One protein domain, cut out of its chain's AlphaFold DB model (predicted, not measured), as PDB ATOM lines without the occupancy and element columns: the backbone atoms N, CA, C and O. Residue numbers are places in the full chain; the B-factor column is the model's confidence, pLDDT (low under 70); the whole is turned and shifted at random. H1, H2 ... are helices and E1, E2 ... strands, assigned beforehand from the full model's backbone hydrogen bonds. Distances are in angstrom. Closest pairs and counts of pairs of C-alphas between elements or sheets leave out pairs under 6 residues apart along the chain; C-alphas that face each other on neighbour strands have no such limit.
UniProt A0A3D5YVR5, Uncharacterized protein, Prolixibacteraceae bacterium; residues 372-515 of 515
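Overview. This is residues 372 to 515 of the 515 residues of an uncharacterized protein of Prolixibacteraceae bacterium (UniProt A0A3D5YVR5). With little regular structure, the chain winds in stacked turns, a solenoid with two walls of parallel strands, E1 E3 E5 and E2 E4 E6 E7 E8; H1 continues the first wall. Of 144 printed residues, 41 lie in two named helices and eight named strands, E1 to E6, H1, E7, H2, E8, class mixed. It is compact, radius of gyration of the C-alphas 14.6 A, spanning 39 by 35 by 25 A.

Arrangement. E1, residues 393 to 395, is the parallel neighbour of E3, residues 421 to 423, with N 394 and O 421 within hydrogen-bond range, 2.9 A. H1, residues 473 to 482, has every O i to N i+4 pair within range and touches H2, residues 505 to 508, closest at C-alphas 480 and 507, 5.0 A.

Along the chain. E1 begins at C-alpha 393 (31.039, -32.906, -50.378); E8, residues 512 to 514, ends at C-alpha 514 (15.135, -45.223, -31.358).

Size, cuts and confidence. The printed part has no cut; long links include residues 451 to 464; pLDDT is under 70 in residues 372 to 389 and 401 to 417.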
ATOM      1  N   THR A 372      10.131 -47.830 -66.826       49.25
ATOM      2  CA  THR A 372      10.335 -49.158 -67.432       49.25
ATOM      3  C   THR A 372      11.514 -49.933 -66.834       49.25
ATOM      4  O   THR A 372      11.581 -51.156 -66.988       49.25
ATOM      5  N   LEU A 373      12.393 -49.279 -66.064       49.66
ATOM      6  CA  LEU A 373      13.415 -49.933 -65.236       49.66
ATOM      7  C   LEU A 373      12.785 -50.519 -63.964       49.66
ATOM      8  O   LEU A 373      13.125 -50.169 -62.834       49.66
ATOM      9  N   SER A 374      11.841 -51.436 -64.157       42.03
ATOM     10  CA  SER A 374      11.283 -52.245 -63.083       42.03
ATOM     11  C   SER A 374      12.419 -52.963 -62.330       42.03
ATOM     12  O   SER A 374      13.211 -53.692 -62.920       42.03
ATOM     13  N   GLN A 375      12.489 -52.749 -61.012       43.75
ATOM     14  CA  GLN A 375      13.306 -53.497 -60.037       43.75
ATOM     15  C   GLN A 375      14.802 -53.176 -59.881       43.75
ATOM     16  O   GLN A 375      15.483 -53.880 -59.132       43.75
ATOM     17  N   MET A 376      15.340 -52.092 -60.443       42.06
ATOM     18  CA  MET A 376      16.592 -51.563 -59.889       42.06
ATOM     19  C   MET A 376      16.227 -50.660 -58.721       42.06
ATOM     20  O   MET A 376      15.771 -49.544 -58.928       42.06
ATOM     21  N   ASN A 377      16.388 -51.162 -57.493       44.03
ATOM     22  CA  ASN A 377      16.435 -50.335 -56.288       44.03
ATOM     23  C   ASN A 377      17.135 -49.008 -56.637       44.03
ATOM     24  O   ASN A 377      18.325 -49.031 -56.965       44.03
ATOM     25  N   TYR A 378      16.399 -47.888 -56.643       50.16
ATOM     26  CA  TYR A 378      16.939 -46.562 -56.946       50.16
ATOM     27  C   TYR A 378      17.836 -46.145 -55.795       50.16
ATOM     28  O   TYR A 378      17.466 -45.374 -54.913       50.16
ATOM     29  N   TYR A 379      19.010 -46.744 -55.743       50.50
ATOM     30  CA  TYR A 379      20.013 -46.358 -54.800       50.50
ATOM     31  C   TYR A 379      20.624 -45.074 -55.328       50.50
ATOM     32  O   TYR A 379      21.232 -45.052 -56.402       50.50
ATOM     33  N   PHE A 380      20.507 -44.009 -54.544       53.56
ATOM     34  CA  PHE A 380      21.424 -42.890 -54.668       53.56
ATOM     35  C   PHE A 380      22.786 -43.379 -54.160       53.56
ATOM     36  O   PHE A 380      23.183 -43.173 -53.012       53.56
ATOM     37  N   PHE A 381      23.438 -44.188 -54.992       52.16
ATOM     38  CA  PHE A 381      24.690 -44.828 -54.679       52.16
ATOM     39  C   PHE A 381      25.794 -43.789 -54.803       52.16
ATOM     40  O   PHE A 381      26.233 -43.443 -55.893       52.16
ATOM     41  N   LEU A 382      26.359 -43.430 -53.659       53.38
ATOM     42  CA  LEU A 382      27.776 -43.086 -53.574       53.38
ATOM     43  C   LEU A 382      28.642 -44.372 -53.555       53.38
ATOM     44  O   LEU A 382      29.765 -44.372 -53.057       53.38
ATOM     45  N   TYR A 383      28.104 -45.483 -54.084       41.56
ATOM     46  CA  TYR A 383      28.773 -46.769 -54.254       41.56
ATOM     47  C   TYR A 383      29.658 -46.702 -55.495       41.56
ATOM     48  O   TYR A 383      29.237 -46.973 -56.618       41.56
ATOM     49  N   THR A 384      30.911 -46.328 -55.290       41.75
ATOM     50  CA  THR A 384      31.979 -46.696 -56.215       41.75
ATOM     51  C   THR A 384      32.463 -48.073 -55.773       41.75
ATOM     52  O   THR A 384      32.537 -48.335 -54.576       41.75
ATOM     53  N   GLY A 385      32.750 -48.980 -56.707       46.69
ATOM     54  CA  GLY A 385      33.302 -50.300 -56.390       46.69
ATOM     55  C   GLY A 385      34.681 -50.236 -55.710       46.69
ATOM     56  O   GLY A 385      34.945 -49.423 -54.836       46.69
ATOM     57  N   THR A 386      35.612 -51.089 -56.122       42.06
ATOM     58  CA  THR A 386      36.982 -51.274 -55.584       42.06
ATOM     59  C   THR A 386      37.924 -50.052 -55.614       42.06
ATOM     60  O   THR A 386      39.109 -50.188 -55.319       42.06
ATOM     61  N   VAL A 387      37.432 -48.854 -55.942       49.41
ATOM     62  CA  VAL A 387      38.224 -47.622 -56.054       49.41
ATOM     63  C   VAL A 387      37.852 -46.656 -54.929       49.41
ATOM     64  O   VAL A 387      36.675 -46.355 -54.724       49.41
ATOM     65  N   ALA A 388      38.866 -46.167 -54.210       53.44
ATOM     66  CA  ALA A 388      38.717 -45.241 -53.094       53.44
ATOM     67  C   ALA A 388      38.059 -43.924 -53.511       53.44
ATOM     68  O   ALA A 388      38.703 -43.057 -54.098       53.44
ATOM     69  N   ASN A 389      36.779 -43.770 -53.167       61.91
ATOM     70  CA  ASN A 389      36.054 -42.526 -53.363       61.91
ATOM     71  C   ASN A 389      36.619 -41.436 -52.439       61.91
ATOM     72  O   ASN A 389      36.622 -41.608 -51.220       61.91
ATOM     73  N   LYS A 390      37.090 -40.322 -53.012       74.38
ATOM     74  CA  LYS A 390      37.567 -39.141 -52.274       74.38
ATOM     75  C   LYS A 390      36.529 -38.018 -52.191       74.38
ATOM     76  O   LYS A 390      36.886 -36.915 -51.775       74.38
ATOM     77  N   ILE A 391      35.269 -38.282 -52.552       79.44
ATOM     78  CA  ILE A 391      34.187 -37.304 -52.433       79.44
ATOM     79  C   ILE A 391      34.072 -36.897 -50.968       79.44
ATOM     80  O   ILE A 391      33.830 -37.716 -50.078       79.44
ATOM     81  N   LYS A 392      34.255 -35.601 -50.747       85.75
ATOM     82  CA  LYS A 392      34.098 -34.946 -49.458       85.75
ATOM     83  C   LYS A 392      32.729 -34.318 -49.327       85.75
ATOM     84  O   LYS A 392      32.164 -34.322 -48.239       85.75
ATOM     85  N   LYS A 393      32.212 -33.764 -50.422       87.38
ATOM     86  CA  LYS A 393      31.039 -32.906 -50.378       87.38
ATOM     87  C   LYS A 393      30.076 -33.210 -51.515       87.38
ATOM     88  O   LYS A 393      30.496 -33.301 -52.670       87.38
ATOM     89  N   VAL A 394      28.799 -33.341 -51.173       85.12
ATOM     90  CA  VAL A 394      27.697 -33.558 -52.113       85.12
ATOM     91  C   VAL A 394      26.645 -32.479 -51.889       85.12
ATOM     92  O   VAL A 394      26.157 -32.343 -50.769       85.12
ATOM     93  N   TYR A 395      26.300 -31.732 -52.936       87.62
ATOM     94  CA  TYR A 395      25.344 -30.619 -52.882       87.62
ATOM     95  C   TYR A 395      24.336 -30.690 -54.022       87.62
ATOM     96  O   TYR A 395      24.652 -31.254 -55.067       87.62
ATOM     97  N   GLY A 396      23.180 -30.053 -53.858       84.75
ATOM     98  CA  GLY A 396      22.190 -29.843 -54.917       84.75
ATOM     99  C   GLY A 396      20.758 -29.875 -54.389       84.75
ATOM    100  O   GLY A 396      20.516 -30.241 -53.241       84.75
ATOM    101  N   ASP A 397      19.801 -29.536 -55.243       82.94
ATOM    102  CA  ASP A 397      18.374 -29.484 -54.905       82.94
ATOM    103  C   ASP A 397      17.620 -30.733 -55.393       82.94
ATOM    104  O   ASP A 397      16.490 -30.643 -55.855       82.94
ATOM    105  N   ALA A 398      18.259 -31.901 -55.301       75.38
ATOM    106  CA  ALA A 398      17.777 -33.167 -55.849       75.38
ATOM    107  C   ALA A 398      16.322 -33.518 -55.477       75.38
ATOM    108  O   ALA A 398      16.032 -33.884 -54.338       75.38
ATOM    109  N   GLU A 399      15.444 -33.532 -56.475       75.06
ATOM    110  CA  GLU A 399      14.060 -34.004 -56.434       75.06
ATOM    111  C   GLU A 399      13.853 -35.142 -57.450       75.06
ATOM    112  O   GLU A 399      14.498 -35.197 -58.498       75.06
ATOM    113  N   PHE A 400      12.948 -36.075 -57.148       70.25
ATOM    114  CA  PHE A 400      12.662 -37.242 -57.990       70.25
ATOM    115  C   PHE A 400      11.266 -37.107 -58.607       70.25
ATOM    116  O   PHE A 400      10.316 -36.726 -57.923       70.25
ATOM    117  N   ALA A 401      11.154 -37.420 -59.900       60.62
ATOM    118  CA  ALA A 401       9.938 -37.251 -60.701       60.62
ATOM    119  C   ALA A 401       8.739 -38.107 -60.257       60.62
ATOM    120  O   ALA A 401       7.587 -37.720 -60.457       60.62
ATOM    121  N   THR A 402       8.997 -39.293 -59.706       58.75
ATOM    122  CA  THR A 402       7.979 -40.296 -59.373       58.75
ATOM    123  C   THR A 402       7.794 -40.415 -57.858       58.75
ATOM    124  O   THR A 402       8.683 -40.094 -57.074       58.75
ATOM    125  N   GLY A 403       6.629 -40.913 -57.424       55.06
ATOM    126  CA  GLY A 403       6.363 -41.229 -56.012       55.06
ATOM    127  C   GLY A 403       7.254 -42.342 -55.429       55.06
ATOM    128  O   GLY A 403       7.241 -42.559 -54.217       55.06
ATOM    129  N   ASP A 404       8.047 -43.016 -56.267       56.44
ATOM    130  CA  ASP A 404       9.023 -44.029 -55.870       56.44
ATOM    131  C   ASP A 404      10.326 -43.359 -55.409       56.44
ATOM    132  O   ASP A 404      11.270 -43.155 -56.173       56.44
ATOM    133  N   LEU A 405      10.363 -42.988 -54.127       60.72
ATOM    134  CA  LEU A 405      11.513 -42.319 -53.518       60.72
ATOM    135  C   LEU A 405      12.755 -43.230 -53.439       60.72
ATOM    136  O   LEU A 405      12.642 -44.403 -53.055       60.72
ATOM    137  N   PRO A 406      13.963 -42.690 -53.692       64.19
ATOM    138  CA  PRO A 406      15.205 -43.455 -53.687       64.19
ATOM    139  C   PRO A 406      15.570 -43.994 -52.299       64.19
ATOM    140  O   PRO A 406      15.247 -43.407 -51.261       64.19
ATOM    141  N   LEU A 407      16.336 -45.083 -52.293       58.72
ATOM    142  CA  LEU A 407      17.100 -45.537 -51.135       58.72
ATOM    143  C   LEU A 407      18.421 -44.760 -51.087       58.72
ATOM    144  O   LEU A 407      19.267 -44.900 -51.971       58.72
ATOM    145  N   LEU A 408      18.658 -43.977 -50.037       64.62
ATOM    146  CA  LEU A 408      19.956 -43.335 -49.830       64.62
ATOM    147  C   LEU A 408      20.846 -44.260 -49.000       64.62
ATOM    148  O   LEU A 408      20.685 -44.373 -47.786       64.62
ATOM    149  N   THR A 409      21.789 -44.944 -49.645       64.12
ATOM    150  CA  THR A 409      22.729 -45.842 -48.958       64.12
ATOM    151  C   THR A 409      24.168 -45.427 -49.234       64.12
ATOM    152  O   THR A 409      24.627 -45.469 -50.375       64.12
ATOM    153  N   TYR A 410      24.902 -45.098 -48.173       63.19
ATOM    154  CA  TYR A 410      26.353 -44.961 -48.183       63.19
ATOM    155  C   TYR A 410      26.955 -46.039 -47.286       63.19
ATOM    156  O   TYR A 410      26.978 -45.920 -46.057       63.19
ATOM    157  N   ASN A 411      27.465 -47.101 -47.908       56.16
ATOM    158  CA  ASN A 411      28.072 -48.205 -47.181       56.16
ATOM    159  C   ASN A 411      29.549 -47.901 -46.870       56.16
ATOM    160  O   ASN A 411      30.361 -47.710 -47.773       56.16
ATOM    161  N   ALA A 412      29.903 -47.847 -45.587       49.66
ATOM    162  CA  ALA A 412      31.242 -47.476 -45.118       49.66
ATOM    163  C   ALA A 412      32.249 -48.639 -45.090       49.66
ATOM    164  O   ALA A 412      33.324 -48.497 -44.501       49.66
ATOM    165  N   THR A 413      31.945 -49.784 -45.711       48.53
ATOM    166  CA  THR A 413      32.780 -50.992 -45.601       48.53
ATOM    167  C   THR A 413      34.230 -50.777 -46.056       48.53
ATOM    168  O   THR A 413      35.119 -51.430 -45.520       48.53
ATOM    169  N   TYR A 414      34.493 -49.829 -46.972       51.97
ATOM    170  CA  TYR A 414      35.839 -49.569 -47.512       51.97
ATOM    171  C   TYR A 414      36.359 -48.113 -47.412       51.97
ATOM    172  O   TYR A 414      37.573 -47.920 -47.419       51.97
ATOM    173  N   TYR A 415      35.514 -47.077 -47.270       55.41
ATOM    174  CA  TYR A 415      35.916 -45.684 -47.595       55.41
ATOM    175  C   TYR A 415      35.665 -44.650 -46.482       55.41
ATOM    176  O   TYR A 415      35.119 -43.572 -46.689       55.41
ATOM    177  N   LYS A 416      36.142 -44.984 -45.281       55.88
ATOM    178  CA  LYS A 416      35.828 -44.385 -43.968       55.88
ATOM    179  C   LYS A 416      36.143 -42.886 -43.756       55.88
ATOM    180  O   LYS A 416      35.805 -42.360 -42.699       55.88
ATOM    181  N   GLN A 417      36.827 -42.199 -44.675       63.66
ATOM    182  CA  GLN A 417      37.672 -41.049 -44.298       63.66
ATOM    183  C   GLN A 417      37.493 -39.739 -45.079       63.66
ATOM    184  O   GLN A 417      38.209 -38.789 -44.772       63.66
ATOM    185  N   TYR A 418      36.590 -39.651 -46.060       76.31
ATOM    186  CA  TYR A 418      36.513 -38.444 -46.900       76.31
ATOM    187  C   TYR A 418      35.199 -37.683 -46.810       76.31
ATOM    188  O   TYR A 418      35.262 -36.460 -46.786       76.31
ATOM    189  N   LEU A 419      34.048 -38.359 -46.725       81.31
ATOM    190  CA  LEU A 419      32.756 -37.674 -46.730       81.31
ATOM    191  C   LEU A 419      32.603 -36.776 -45.491       81.31
ATOM    192  O   LEU A 419      32.589 -37.258 -44.358       81.31
ATOM    193  N   GLU A 420      32.505 -35.477 -45.740       88.38
ATOM    194  CA  GLU A 420      32.411 -34.389 -44.765       88.38
ATOM    195  C   GLU A 420      30.992 -33.791 -44.753       88.38
ATOM    196  O   GLU A 420      30.463 -33.493 -43.680       88.38
ATOM    197  N   GLU A 421      30.351 -33.671 -45.923       89.44
ATOM    198  CA  GLU A 421      29.049 -33.016 -46.083       89.44
ATOM    199  C   GLU A 421      28.173 -33.671 -47.163       89.44
ATOM    200  O   GLU A 421      28.602 -33.900 -48.297       89.44
ATOM    201  N   VAL A 422      26.911 -33.914 -46.808       87.50
ATOM    202  CA  VAL A 422      25.802 -34.200 -47.723       87.50
ATOM    203  C   VAL A 422      24.740 -33.137 -47.484       87.50
ATOM    204  O   VAL A 422      24.133 -33.097 -46.416       87.50
ATOM    205  N   ASN A 423      24.524 -32.268 -48.461       90.81
ATOM    206  CA  ASN A 423      23.613 -31.138 -48.352       90.81
ATOM    207  C   ASN A 423      22.652 -31.120 -49.543       90.81
ATOM    208  O   ASN A 423      22.911 -30.508 -50.577       90.81
ATOM    209  N   LEU A 424      21.565 -31.870 -49.383       87.38
ATOM    210  CA  LEU A 424      20.537 -32.133 -50.381       87.38
ATOM    211  C   LEU A 424      19.152 -31.831 -49.784       87.38
ATOM    212  O   LEU A 424      18.352 -32.745 -49.602       87.38
ATOM    213  N   PRO A 425      18.841 -30.575 -49.424       89.62
ATOM    214  CA  PRO A 425      17.710 -30.236 -48.553       89.62
ATOM    215  C   PRO A 425      16.328 -30.595 -49.119       89.62
ATOM    216  O   PRO A 425      15.373 -30.678 -48.353       89.62
ATOM    217  N   LYS A 426      16.215 -30.815 -50.435       88.00
ATOM    218  CA  LYS A 426      14.977 -31.248 -51.107       88.00
ATOM    219  C   LYS A 426      14.907 -32.755 -51.367       88.00
ATOM    220  O   LYS A 426      13.872 -33.259 -51.801       88.00
ATOM    221  N   LEU A 427      15.985 -33.487 -51.069       84.44
ATOM    222  CA  LEU A 427      16.045 -34.927 -51.270       84.44
ATOM    223  C   LEU A 427      15.107 -35.634 -50.299       84.44
ATOM    224  O   LEU A 427      15.360 -35.680 -49.096       84.44
ATOM    225  N   ARG A 428      14.074 -36.262 -50.853       85.19
ATOM    226  CA  ARG A 428      13.177 -37.169 -50.137       85.19
ATOM    227  C   ARG A 428      13.634 -38.603 -50.347       85.19
ATOM    228  O   ARG A 428      13.967 -38.992 -51.464       85.19
ATOM    229  N   VAL A 429      13.631 -39.401 -49.284       80.75
ATOM    230  CA  VAL A 429      14.115 -40.788 -49.319       80.75
ATOM    231  C   VAL A 429      13.053 -41.767 -48.836       80.75
ATOM    232  O   VAL A 429      12.209 -41.442 -47.997       80.75
ATOM    233  N   SER A 430      13.114 -42.996 -49.341       81.50
ATOM    234  CA  SER A 430      12.345 -44.117 -48.793       81.50
ATOM    235  C   SER A 430      13.049 -44.769 -47.610       81.50
ATOM    236  O   SER A 430      12.387 -45.246 -46.700       81.50
ATOM    237  N   LYS A 431      14.381 -44.763 -47.564       84.00
ATOM    238  CA  LYS A 431      15.177 -45.198 -46.408       84.00
ATOM    239  C   LYS A 431      16.585 -44.627 -46.515       84.00
ATOM    240  O   LYS A 431      17.075 -44.382 -47.619       84.00
ATOM    241  N   ILE A 432      17.222 -44.418 -45.366       85.69
ATOM    242  CA  ILE A 432      18.581 -43.886 -45.270       85.69
ATOM    243  C   ILE A 432      19.484 -44.818 -44.465       85.69
ATOM    244  O   ILE A 432      19.119 -45.327 -43.404       85.69
ATOM    245  N   SER A 433      20.684 -45.062 -44.978       82.81
ATOM    246  CA  SER A 433      21.727 -45.809 -44.279       82.81
ATOM    247  C   SER A 433      23.090 -45.193 -44.565       82.81
ATOM    248  O   SER A 433      23.572 -45.247 -45.695       82.81
ATOM    249  N   ILE A 434      23.707 -44.597 -43.546       81.44
ATOM    250  CA  ILE A 434      25.044 -44.005 -43.608       81.44
ATOM    251  C   ILE A 434      25.943 -44.717 -42.611       81.44
ATOM    252  O   ILE A 434      25.708 -44.674 -41.404       81.44
ATOM    253  N   GLY A 435      26.996 -45.344 -43.126       76.38
ATOM    254  CA  GLY A 435      27.836 -46.227 -42.329       76.38
ATOM    255  C   GLY A 435      27.177 -47.583 -42.083       76.38
ATOM    256  O   GLY A 435      26.148 -47.908 -42.681       76.38
ATOM    257  N   THR A 436      27.787 -48.406 -41.234       71.44
ATOM    258  CA  THR A 436      27.204 -49.704 -40.850       71.44
ATOM    259  C   THR A 436      26.920 -49.768 -39.354       71.44
ATOM    260  O   THR A 436      27.322 -48.894 -38.591       71.44
ATOM    261  N   ASN A 437      26.216 -50.814 -38.932       70.62
ATOM    262  CA  ASN A 437      25.873 -51.111 -37.543       70.62
ATOM    263  C   ASN A 437      27.085 -51.591 -36.712       70.62
ATOM    264  O   ASN A 437      26.998 -52.575 -35.979       70.62
ATOM    265  N   SER A 438      28.234 -50.931 -36.854       72.94
ATOM    266  CA  SER A 438      29.487 -51.289 -36.196       72.94
ATOM    267  C   SER A 438      30.380 -50.063 -36.022       72.94
ATOM    268  O   SER A 438      30.593 -49.291 -36.958       72.94
ATOM    269  N   THR A 439      31.001 -49.940 -34.848       71.56
ATOM    270  CA  THR A 439      32.016 -48.913 -34.557       71.56
ATOM    271  C   THR A 439      33.203 -48.972 -35.525       71.56
ATOM    272  O   THR A 439      33.774 -47.938 -35.867       71.56
ATOM    273  N   THR A 440      33.529 -50.158 -36.048       73.56
ATOM    274  CA  THR A 440      34.602 -50.382 -37.033       73.56
ATOM    275  C   THR A 440      34.335 -49.697 -38.374       73.56
ATOM    276  O   THR A 440      35.276 -49.380 -39.110       73.56
ATOM    277  N   PHE A 441      33.068 -49.471 -38.714       72.19
ATOM    278  CA  PHE A 441      32.623 -48.927 -39.998       72.19
ATOM    279  C   PHE A 441      31.838 -47.617 -39.820       72.19
ATOM    280  O   PHE A 441      31.032 -47.237 -40.670       72.19
ATOM    281  N   LYS A 442      32.090 -46.909 -38.716       81.56
ATOM    282  CA  LYS A 442      31.610 -45.547 -38.480       81.56
ATOM    283  C   LYS A 442      32.341 -44.551 -39.394       81.56
ATOM    284  O   LYS A 442      33.568 -44.624 -39.539       81.56
ATOM    285  N   MET A 443      31.609 -43.592 -39.968       82.12
ATOM    286  CA  MET A 443      32.208 -42.439 -40.655       82.12
ATOM    287  C   MET A 443      33.089 -41.624 -39.711       82.12
ATOM    288  O   MET A 443      32.806 -41.530 -38.520       82.12
ATOM    289  N   GLN A 444      34.132 -40.995 -40.255       84.88
ATOM    290  CA  GLN A 444      35.097 -40.232 -39.451       84.88
ATOM    291  C   GLN A 444      34.973 -38.710 -39.583       84.88
ATOM    292  O   GLN A 444      35.528 -37.995 -38.757       84.88
ATOM    293  N   ARG A 445      34.290 -38.194 -40.619       87.31
ATOM    294  CA  ARG A 445      34.290 -36.749 -40.932       87.31
ATOM    295  C   ARG A 445      32.928 -36.124 -41.222       87.31
ATOM    296  O   ARG A 445      32.848 -34.904 -41.319       87.31
ATOM    297  N   LEU A 446      31.876 -36.931 -41.373       88.62
ATOM    298  CA  LEU A 446      30.558 -36.434 -41.759       88.62
ATOM    299  C   LEU A 446      29.982 -35.542 -40.655       88.62
ATOM    300  O   LEU A 446      29.646 -36.034 -39.583       88.62
ATOM    301  N   SER A 447      29.846 -34.254 -40.949       89.25
ATOM    302  CA  SER A 447      29.347 -33.234 -40.016       89.25
ATOM    303  C   SER A 447      28.035 -32.600 -40.478       89.25
ATOM    304  O   SER A 447      27.292 -32.051 -39.669       89.25
ATOM    305  N   VAL A 448      27.715 -32.711 -41.770       90.44
ATOM    306  CA  VAL A 448      26.483 -32.180 -42.358       90.44
ATOM    307  C   VAL A 448      25.761 -33.285 -43.119       90.44
ATOM    308  O   VAL A 448      26.330 -33.907 -44.013       90.44
ATOM    309  N   LEU A 449      24.493 -33.499 -42.767       91.19
ATOM    310  CA  LEU A 449      23.568 -34.389 -43.463       91.19
ATOM    311  C   LEU A 449      22.192 -33.711 -43.571       91.19
ATOM    312  O   LEU A 449      21.296 -33.923 -42.755       91.19
ATOM    313  N   ALA A 450      22.034 -32.847 -44.565       91.12
ATOM    314  CA  ALA A 450      20.769 -32.181 -44.845       91.12
ATOM    315  C   ALA A 450      20.023 -32.934 -45.948       91.12
ATOM    316  O   ALA A 450      20.505 -33.029 -47.074       91.12
ATOM    317  N   ILE A 451      18.855 -33.468 -45.600       89.81
ATOM    318  CA  ILE A 451      17.862 -34.031 -46.518       89.81
ATOM    319  C   ILE A 451      16.472 -33.533 -46.110       89.81
ATOM    320  O   ILE A 451      16.318 -32.954 -45.029       89.81
ATOM    321  N   ASP A 452      15.455 -33.791 -46.928       91.69
ATOM    322  CA  ASP A 452      14.062 -33.513 -46.581       91.69
ATOM    323  C   ASP A 452      13.544 -34.572 -45.590       91.69
ATOM    324  O   ASP A 452      12.852 -35.530 -45.951       91.69
ATOM    325  N   TRP A 453      13.934 -34.423 -44.319       93.25
ATOM    326  CA  TRP A 453      13.550 -35.338 -43.242       93.25
ATOM    327  C   TRP A 453      12.028 -35.393 -43.061       93.25
ATOM    328  O   TRP A 453      11.475 -36.463 -42.842       93.25
ATOM    329  N   ALA A 454      11.340 -34.257 -43.189       94.25
ATOM    330  CA  ALA A 454       9.911 -34.148 -42.909       94.25
ATOM    331  C   ALA A 454       9.035 -34.824 -43.974       94.25
ATOM    332  O   ALA A 454       8.020 -35.425 -43.626       94.25
ATOM    333  N   ASN A 455       9.419 -34.749 -45.255       90.81
ATOM    334  CA  ASN A 455       8.612 -35.278 -46.363       90.81
ATOM    335  C   ASN A 455       9.157 -36.592 -46.957       90.81
ATOM    336  O   ASN A 455       8.740 -37.011 -48.039       90.81
ATOM    337  N   SER A 456      10.092 -37.251 -46.271       88.88
ATOM    338  CA  SER A 456      10.573 -38.593 -46.625       88.88
ATOM    339  C   SER A 456       9.566 -39.678 -46.213       88.88
ATOM    340  O   SER A 456       8.855 -39.533 -45.221       88.88
ATOM    341  N   SER A 457       9.487 -40.786 -46.965       86.94
ATOM    342  CA  SER A 457       8.435 -41.804 -46.762       86.94
ATOM    343  C   SER A 457       8.796 -42.909 -45.770       86.94
ATOM    344  O   SER A 457       7.898 -43.566 -45.242       86.94
ATOM    345  N   TYR A 458      10.092 -43.125 -45.508       88.56
ATOM    346  CA  TYR A 458      10.595 -44.102 -44.530       88.56
ATOM    347  C   TYR A 458       9.917 -45.482 -44.636       88.56
ATOM    348  O   TYR A 458       9.336 -46.008 -43.682       88.56
ATOM    349  N   SER A 459       9.944 -46.079 -45.823       83.50
ATOM    350  CA  SER A 459       9.424 -47.411 -46.128       83.50
ATOM    351  C   SER A 459      10.516 -48.497 -46.031       83.50
ATOM    352  O   SER A 459      11.643 -48.253 -45.604       83.50
ATOM    353  N   GLY A 460      10.165 -49.747 -46.348       81.31
ATOM    354  CA  GLY A 460      11.097 -50.880 -46.293       81.31
ATOM    355  C   GLY A 460      11.358 -51.432 -44.886       81.31
ATOM    356  O   GLY A 460      10.652 -51.120 -43.923       81.31
ATOM    357  N   THR A 461      12.363 -52.305 -44.779       85.00
ATOM    358  CA  THR A 461      12.704 -53.033 -43.547       85.00
ATOM    359  C   THR A 461      13.433 -52.158 -42.529       85.00
ATOM    360  O   THR A 461      14.211 -51.273 -42.891       85.00
ATOM    361  N   SER A 462      13.199 -52.440 -41.247       87.38
ATOM    362  CA  SER A 462      13.902 -51.799 -40.131       87.38
ATOM    363  C   SER A 462      15.416 -52.115 -40.158       87.38
ATOM    364  O   SER A 462      15.781 -53.238 -40.521       87.38
ATOM    365  N   PRO A 463      16.294 -51.158 -39.795       91.56
ATOM    366  CA  PRO A 463      15.971 -49.758 -39.514       91.56
ATOM    367  C   PRO A 463      15.714 -48.956 -40.800       91.56
ATOM    368  O   PRO A 463      16.339 -49.209 -41.833       91.56
ATOM    369  N   GLN A 464      14.792 -47.989 -40.750       92.00
ATOM    370  CA  GLN A 464      14.550 -47.062 -41.868       92.00
ATOM    371  C   GLN A 464      15.537 -45.894 -41.876       92.00
ATOM    372  O   GLN A 464      15.812 -45.332 -42.936       92.00
ATOM    373  N   ILE A 465      16.083 -45.555 -40.707       93.06
ATOM    374  CA  ILE A 465      17.183 -44.607 -40.552       93.06
ATOM    375  C   ILE A 465      18.312 -45.336 -39.831       93.06
ATOM    376  O   ILE A 465      18.131 -45.757 -38.697       93.06
ATOM    377  N   GLN A 466      19.468 -45.484 -40.472       91.00
ATOM    378  CA  GLN A 466      20.682 -46.002 -39.840       91.00
ATOM    379  C   GLN A 466      21.809 -44.992 -40.014       91.00
ATOM    380  O   GLN A 466      22.191 -44.702 -41.149       91.00
ATOM    381  N   LEU A 467      22.356 -44.483 -38.912       91.12
ATOM    382  CA  LEU A 467      23.452 -43.516 -38.926       91.12
ATOM    383  C   LEU A 467      24.608 -43.999 -38.042       91.12
ATOM    384  O   LEU A 467      24.440 -44.306 -36.864       91.12
ATOM    385  N   ALA A 468      25.803 -44.031 -38.625       89.19
ATOM    386  CA  ALA A 468      27.065 -44.284 -37.938       89.19
ATOM    387  C   ALA A 468      28.096 -43.239 -38.388       89.19
ATOM    388  O   ALA A 468      28.804 -43.420 -39.384       89.19
ATOM    389  N   ALA A 469      28.145 -42.111 -37.680       89.56
ATOM    390  CA  ALA A 469      28.887 -40.912 -38.078       89.56
ATOM    391  C   ALA A 469      29.216 -40.005 -36.876       89.56
ATOM    392  O   ALA A 469      28.611 -40.186 -35.818       89.56
ATOM    393  N   PRO A 470      30.150 -39.039 -36.990       91.69
ATOM    394  CA  PRO A 470      30.509 -38.153 -35.885       91.69
ATOM    395  C   PRO A 470      29.491 -37.013 -35.715       91.69
ATOM    396  O   PRO A 470      29.821 -35.833 -35.771       91.69
ATOM    397  N   LEU A 471      28.224 -37.395 -35.552       93.75
ATOM    398  CA  LEU A 471      27.090 -36.502 -35.348       93.75
ATOM    399  C   LEU A 471      26.819 -36.407 -33.846       93.75
ATOM    400  O   LEU A 471      26.625 -37.437 -33.194       93.75
ATOM    401  N   ASP A 472      26.842 -35.190 -33.308       96.19
ATOM    402  CA  ASP A 472      26.648 -34.918 -31.883       96.19
ATOM    403  C   ASP A 472      25.163 -34.937 -31.464       96.19
ATOM    404  O   ASP A 472      24.254 -35.106 -32.281       96.19
ATOM    405  N   ALA A 473      24.900 -34.796 -30.161       97.31
ATOM    406  CA  ALA A 473      23.540 -34.846 -29.627       97.31
ATOM    407  C   ALA A 473      22.664 -33.682 -30.108       97.31
ATOM    408  O   ALA A 473      21.472 -33.874 -30.338       97.31
ATOM    409  N   THR A 474      23.247 -32.495 -30.294       97.62
ATOM    410  CA  THR A 474      22.534 -31.321 -30.814       97.62
ATOM    411  C   THR A 474      22.014 -31.602 -32.218       97.62
ATOM    412  O   THR A 474      20.843 -31.354 -32.511       97.62
ATOM    413  N   TRP A 475      22.862 -32.182 -33.067       96.88
ATOM    414  CA  TRP A 475      22.514 -32.578 -34.422       96.88
ATOM    415  C   TRP A 475      21.421 -33.654 -34.429       96.88
ATOM    416  O   TRP A 475      20.419 -33.510 -35.130       96.88
ATOM    417  N   LEU A 476      21.572 -34.706 -33.614       97.12
ATOM    418  CA  LEU A 476      20.584 -35.789 -33.524       97.12
ATOM    419  C   LEU A 476      19.213 -35.271 -33.068       97.12
ATOM    420  O   LEU A 476      18.203 -35.596 -33.688       97.12
ATOM    421  N   ASN A 477      19.174 -34.408 -32.050       98.12
ATOM    422  CA  ASN A 477      17.934 -33.818 -31.541       98.12
ATOM    423  C   ASN A 477      17.255 -32.910 -32.579       98.12
ATOM    424  O   ASN A 477      16.026 -32.921 -32.712       98.12
ATOM    425  N   ALA A 478      18.039 -32.151 -33.351       97.56
ATOM    426  CA  ALA A 478      17.521 -31.357 -34.463       97.56
ATOM    427  C   ALA A 478      16.909 -32.253 -35.554       97.56
ATOM    428  O   ALA A 478      15.802 -31.984 -36.021       97.56
ATOM    429  N   MET A 479      17.574 -33.360 -35.901       96.88
ATOM    430  CA  MET A 479      17.042 -34.352 -36.837       96.88
ATOM    431  C   MET A 479      15.745 -34.983 -36.311       96.88
ATOM    432  O   MET A 479      14.742 -34.960 -37.021       96.88
ATOM    433  N   PHE A 480      15.695 -35.432 -35.051       97.94
ATOM    434  CA  PHE A 480      14.469 -35.956 -34.428       97.94
ATOM    435  C   PHE A 480      13.309 -34.948 -34.480       97.94
ATOM    436  O   PHE A 480      12.155 -35.306 -34.747       97.94
ATOM    437  N   THR A 481      13.612 -33.663 -34.289       98.00
ATOM    438  CA  THR A 481      12.634 -32.570 -34.386       98.00
ATOM    439  C   THR A 481      12.103 -32.391 -35.810       98.00
ATOM    440  O   THR A 481      10.929 -32.058 -35.972       98.00
ATOM    441  N   ALA A 482      12.901 -32.679 -36.837       97.12
ATOM    442  CA  ALA A 482      12.497 -32.583 -38.239       97.12
ATOM    443  C   ALA A 482      11.716 -33.810 -38.756       97.12
ATOM    444  O   ALA A 482      11.017 -33.698 -39.759       97.12
ATOM    445  N   LEU A 483      11.807 -34.967 -38.088       97.12
ATOM    446  CA  LEU A 483      11.134 -36.196 -38.534       97.12
ATOM    447  C   LEU A 483       9.597 -36.082 -38.545       97.12
ATOM    448  O   LEU A 483       9.031 -35.393 -37.688       97.12
ATOM    449  N   PRO A 484       8.904 -36.808 -39.440       96.25
ATOM    450  CA  PRO A 484       7.450 -36.897 -39.448       96.25
ATOM    451  C   PRO A 484       6.935 -37.818 -38.338       96.25
ATOM    452  O   PRO A 484       7.678 -38.623 -37.766       96.25
ATOM    453  N   THR A 485       5.631 -37.733 -38.076       96.06
ATOM    454  CA  THR A 485       4.905 -38.730 -37.282       96.06
ATOM    455  C   THR A 485       4.708 -40.002 -38.102       96.06
ATOM    456  O   THR A 485       4.257 -39.942 -39.246       96.06
ATOM    457  N   VAL A 486       5.030 -41.156 -37.523       94.19
ATOM    458  CA  VAL A 486       4.999 -42.463 -38.193       94.19
ATOM    459  C   VAL A 486       4.387 -43.542 -37.298       94.19
ATOM    460  O   VAL A 486       4.263 -43.368 -36.089       94.19
ATOM    461  N   THR A 487       4.055 -44.692 -37.889       90.50
ATOM    462  CA  THR A 487       3.633 -45.897 -37.157       90.50
ATOM    463  C   THR A 487       4.691 -46.985 -37.318       90.50
ATOM    464  O   THR A 487       4.926 -47.462 -38.431       90.50
ATOM    465  N   SER A 488       5.316 -47.396 -36.212       86.50
ATOM    466  CA  SER A 488       6.206 -48.569 -36.142       86.50
ATOM    467  C   SER A 488       7.443 -48.502 -37.054       86.50
ATOM    468  O   SER A 488       7.741 -49.453 -37.783       86.50
ATOM    469  N   LYS A 489       8.180 -47.385 -37.024       94.94
ATOM    470  CA  LYS A 489       9.463 -47.223 -37.739       94.94
ATOM    471  C   LYS A 489      10.633 -47.165 -36.768       94.94
ATOM    472  O   LYS A 489      10.462 -46.798 -35.610       94.94
ATOM    473  N   THR A 490      11.826 -47.516 -37.240       96.50
ATOM    474  CA  THR A 490      13.027 -47.615 -36.404       96.50
ATOM    475  C   THR A 490      14.150 -46.712 -36.902       96.50
ATOM    476  O   THR A 490      14.446 -46.673 -38.102       96.50
ATOM    477  N   ILE A 491      14.799 -46.050 -35.947       95.75
ATOM    478  CA  ILE A 491      16.040 -45.287 -36.093       95.75
ATOM    479  C   ILE A 491      17.138 -46.050 -35.353       95.75
ATOM    480  O   ILE A 491      16.929 -46.408 -34.204       95.75
ATOM    481  N   ASP A 492      18.289 -46.282 -35.974       94.56
ATOM    482  CA  ASP A 492      19.494 -46.793 -35.313       94.56
ATOM    483  C   ASP A 492      20.593 -45.732 -35.381       94.56
ATOM    484  O   ASP A 492      21.111 -45.427 -36.462       94.56
ATOM    485  N   VAL A 493      20.909 -45.148 -34.225       95.00
ATOM    486  CA  VAL A 493      21.926 -44.094 -34.063       95.00
ATOM    487  C   VAL A 493      22.984 -44.471 -33.025       95.00
ATOM    488  O   VAL A 493      23.815 -43.634 -32.683       95.00
ATOM    489  N   ARG A 494      23.031 -45.733 -32.567       94.12
ATOM    490  CA  ARG A 494      23.987 -46.238 -31.548       94.12
ATOM    491  C   ARG A 494      25.451 -45.966 -31.852       94.12
ATOM    492  O   ARG A 494      26.293 -45.976 -30.960       94.12
ATOM    493  N   TYR A 495      25.756 -45.774 -33.128       91.56
ATOM    494  CA  TYR A 495      27.103 -45.569 -33.638       91.56
ATOM    495  C   TYR A 495      27.388 -44.096 -33.980       91.56
ATOM    496  O   TYR A 495      28.398 -43.800 -34.625       91.56
ATOM    497  N   CYS A 496      26.526 -43.170 -33.554       92.31
ATOM    498  CA  CYS A 496      26.772 -41.732 -33.571       92.31
ATOM    499  C   CYS A 496      27.393 -41.245 -32.254       92.31
ATOM    500  O   CYS A 496      27.080 -41.765 -31.186       92.31
ATOM    501  N   ASP A 497      28.240 -40.212 -32.316       93.69
ATOM    502  CA  ASP A 497      28.911 -39.661 -31.121       93.69
ATOM    503  C   ASP A 497      27.930 -39.084 -30.100       93.69
ATOM    504  O   ASP A 497      28.145 -39.186 -28.894       93.69
ATOM    505  N   GLY A 498      26.823 -38.522 -30.578       94.69
ATOM    506  CA  GLY A 498      25.774 -37.956 -29.744       94.69
ATOM    507  C   GLY A 498      24.865 -38.968 -29.053       94.69
ATOM    508  O   GLY A 498      24.081 -38.541 -28.209       94.69
ATOM    509  N   TYR A 499      24.941 -40.265 -29.380       95.06
ATOM    510  CA  TYR A 499      23.954 -41.271 -28.958       95.06
ATOM    511  C   TYR A 499      23.716 -41.300 -27.444       95.06
ATOM    512  O   TYR A 499      22.577 -41.261 -26.990       95.06
ATOM    513  N   ALA A 500      24.790 -41.295 -26.649       95.38
ATOM    514  CA  ALA A 500      24.698 -41.376 -25.191       95.38
ATOM    515  C   ALA A 500      24.053 -40.138 -24.535       95.38
ATOM    516  O   ALA A 500      23.697 -40.180 -23.360       95.38
ATOM    517  N   THR A 501      23.942 -39.031 -25.273       97.44
ATOM    518  CA  THR A 501      23.540 -37.711 -24.756       97.44
ATOM    519  C   THR A 501      22.377 -37.079 -25.523       97.44
ATOM    520  O   THR A 501      21.960 -35.972 -25.187       97.44
ATOM    521  N   CYS A 502      21.859 -37.737 -26.564       97.62
ATOM    522  CA  CYS A 502      20.682 -37.264 -27.288       97.62
ATOM    523  C   CYS A 502      19.401 -37.507 -26.478       97.62
ATOM    524  O   CYS A 502      19.380 -38.324 -25.558       97.62
ATOM    525  N   ASP A 503      18.327 -36.812 -26.844       98.00
ATOM    526  CA  ASP A 503      16.999 -36.989 -26.269       98.00
ATOM    527  C   ASP A 503      16.122 -37.814 -27.232       98.00
ATOM    528  O   ASP A 503      15.499 -37.257 -28.145       98.00
ATOM    529  N   PRO A 504      16.046 -39.149 -27.060       97.00
ATOM    530  CA  PRO A 504      15.226 -39.992 -27.924       97.00
ATOM    531  C   PRO A 504      13.726 -39.704 -27.772       97.00
ATOM    532  O   PRO A 504      12.957 -40.074 -28.663       97.00
ATOM    533  N   THR A 505      13.293 -39.022 -26.698       97.62
ATOM    534  CA  THR A 505      11.866 -38.763 -26.450       97.62
ATOM    535  C   THR A 505      11.233 -37.897 -27.539       97.62
ATOM    536  O   THR A 505      10.059 -38.082 -27.870       97.62
ATOM    537  N   ILE A 506      12.035 -37.035 -28.178       98.19
ATOM    538  CA  ILE A 506      11.641 -36.199 -29.320       98.19
ATOM    539  C   ILE A 506      11.127 -37.066 -30.480       98.19
ATOM    540  O   ILE A 506      10.088 -36.770 -31.075       98.19
ATOM    541  N   ALA A 507      11.841 -38.148 -30.804       97.12
ATOM    542  CA  ALA A 507      11.465 -39.055 -31.883       97.12
ATOM    543  C   ALA A 507      10.385 -40.054 -31.439       97.12
ATOM    544  O   ALA A 507       9.449 -40.321 -32.200       97.12
ATOM    545  N   THR A 508      10.445 -40.575 -30.207       96.94
ATOM    546  CA  THR A 508       9.431 -41.530 -29.720       96.94
ATOM    547  C   THR A 508       8.046 -40.898 -29.600       96.94
ATOM    548  O   THR A 508       7.054 -41.566 -29.886       96.94
ATOM    549  N   ALA A 509       7.955 -39.603 -29.271       97.25
ATOM    550  CA  ALA A 509       6.692 -38.855 -29.278       97.25
ATOM    551  C   ALA A 509       6.022 -38.810 -30.667       97.25
ATOM    552  O   ALA A 509       4.816 -38.593 -30.772       97.25
ATOM    553  N   LYS A 510       6.794 -39.055 -31.730       96.81
ATOM    554  CA  LYS A 510       6.343 -39.124 -33.125       96.81
ATOM    555  C   LYS A 510       6.177 -40.562 -33.639       96.81
ATOM    556  O   LYS A 510       6.004 -40.758 -34.838       96.81
ATOM    557  N   GLY A 511       6.233 -41.566 -32.759       95.56
ATOM    558  CA  GLY A 511       6.001 -42.976 -33.101       95.56
ATOM    559  C   GLY A 511       7.225 -43.742 -33.621       95.56
ATOM    560  O   GLY A 511       7.078 -44.847 -34.151       95.56
ATOM    561  N   TRP A 512       8.429 -43.181 -33.465       97.44
ATOM    562  CA  TRP A 512       9.685 -43.856 -33.798       97.44
ATOM    563  C   TRP A 512      10.212 -44.703 -32.638       97.44
ATOM    564  O   TRP A 512      10.228 -44.265 -31.491       97.44
ATOM    565  N   THR A 513      10.747 -45.880 -32.948       97.06
ATOM    566  CA  THR A 513      11.623 -46.635 -32.045       97.06
ATOM    567  C   THR A 513      13.064 -46.200 -32.287       97.06
ATOM    568  O   THR A 513      13.586 -46.419 -33.381       97.06
ATOM    569  N   VAL A 514      13.714 -45.603 -31.289       95.75
ATOM    570  CA  VAL A 514      15.135 -45.223 -31.358       95.75
ATOM    571  C   VAL A 514      15.974 -46.325 -30.716       95.75
ATOM    572  O   VAL A 514      15.730 -46.677 -29.562       95.75
ATOM    573  N   LEU A 515      16.906 -46.888 -31.485       93.06
ATOM    574  CA  LEU A 515      17.897 -47.869 -31.053       93.06
ATOM    575  C   LEU A 515      19.221 -47.208 -30.723       93.06
ATOM    576  O   LEU A 515      19.653 -46.299 -31.479       93.06
TER     577      LEU A 515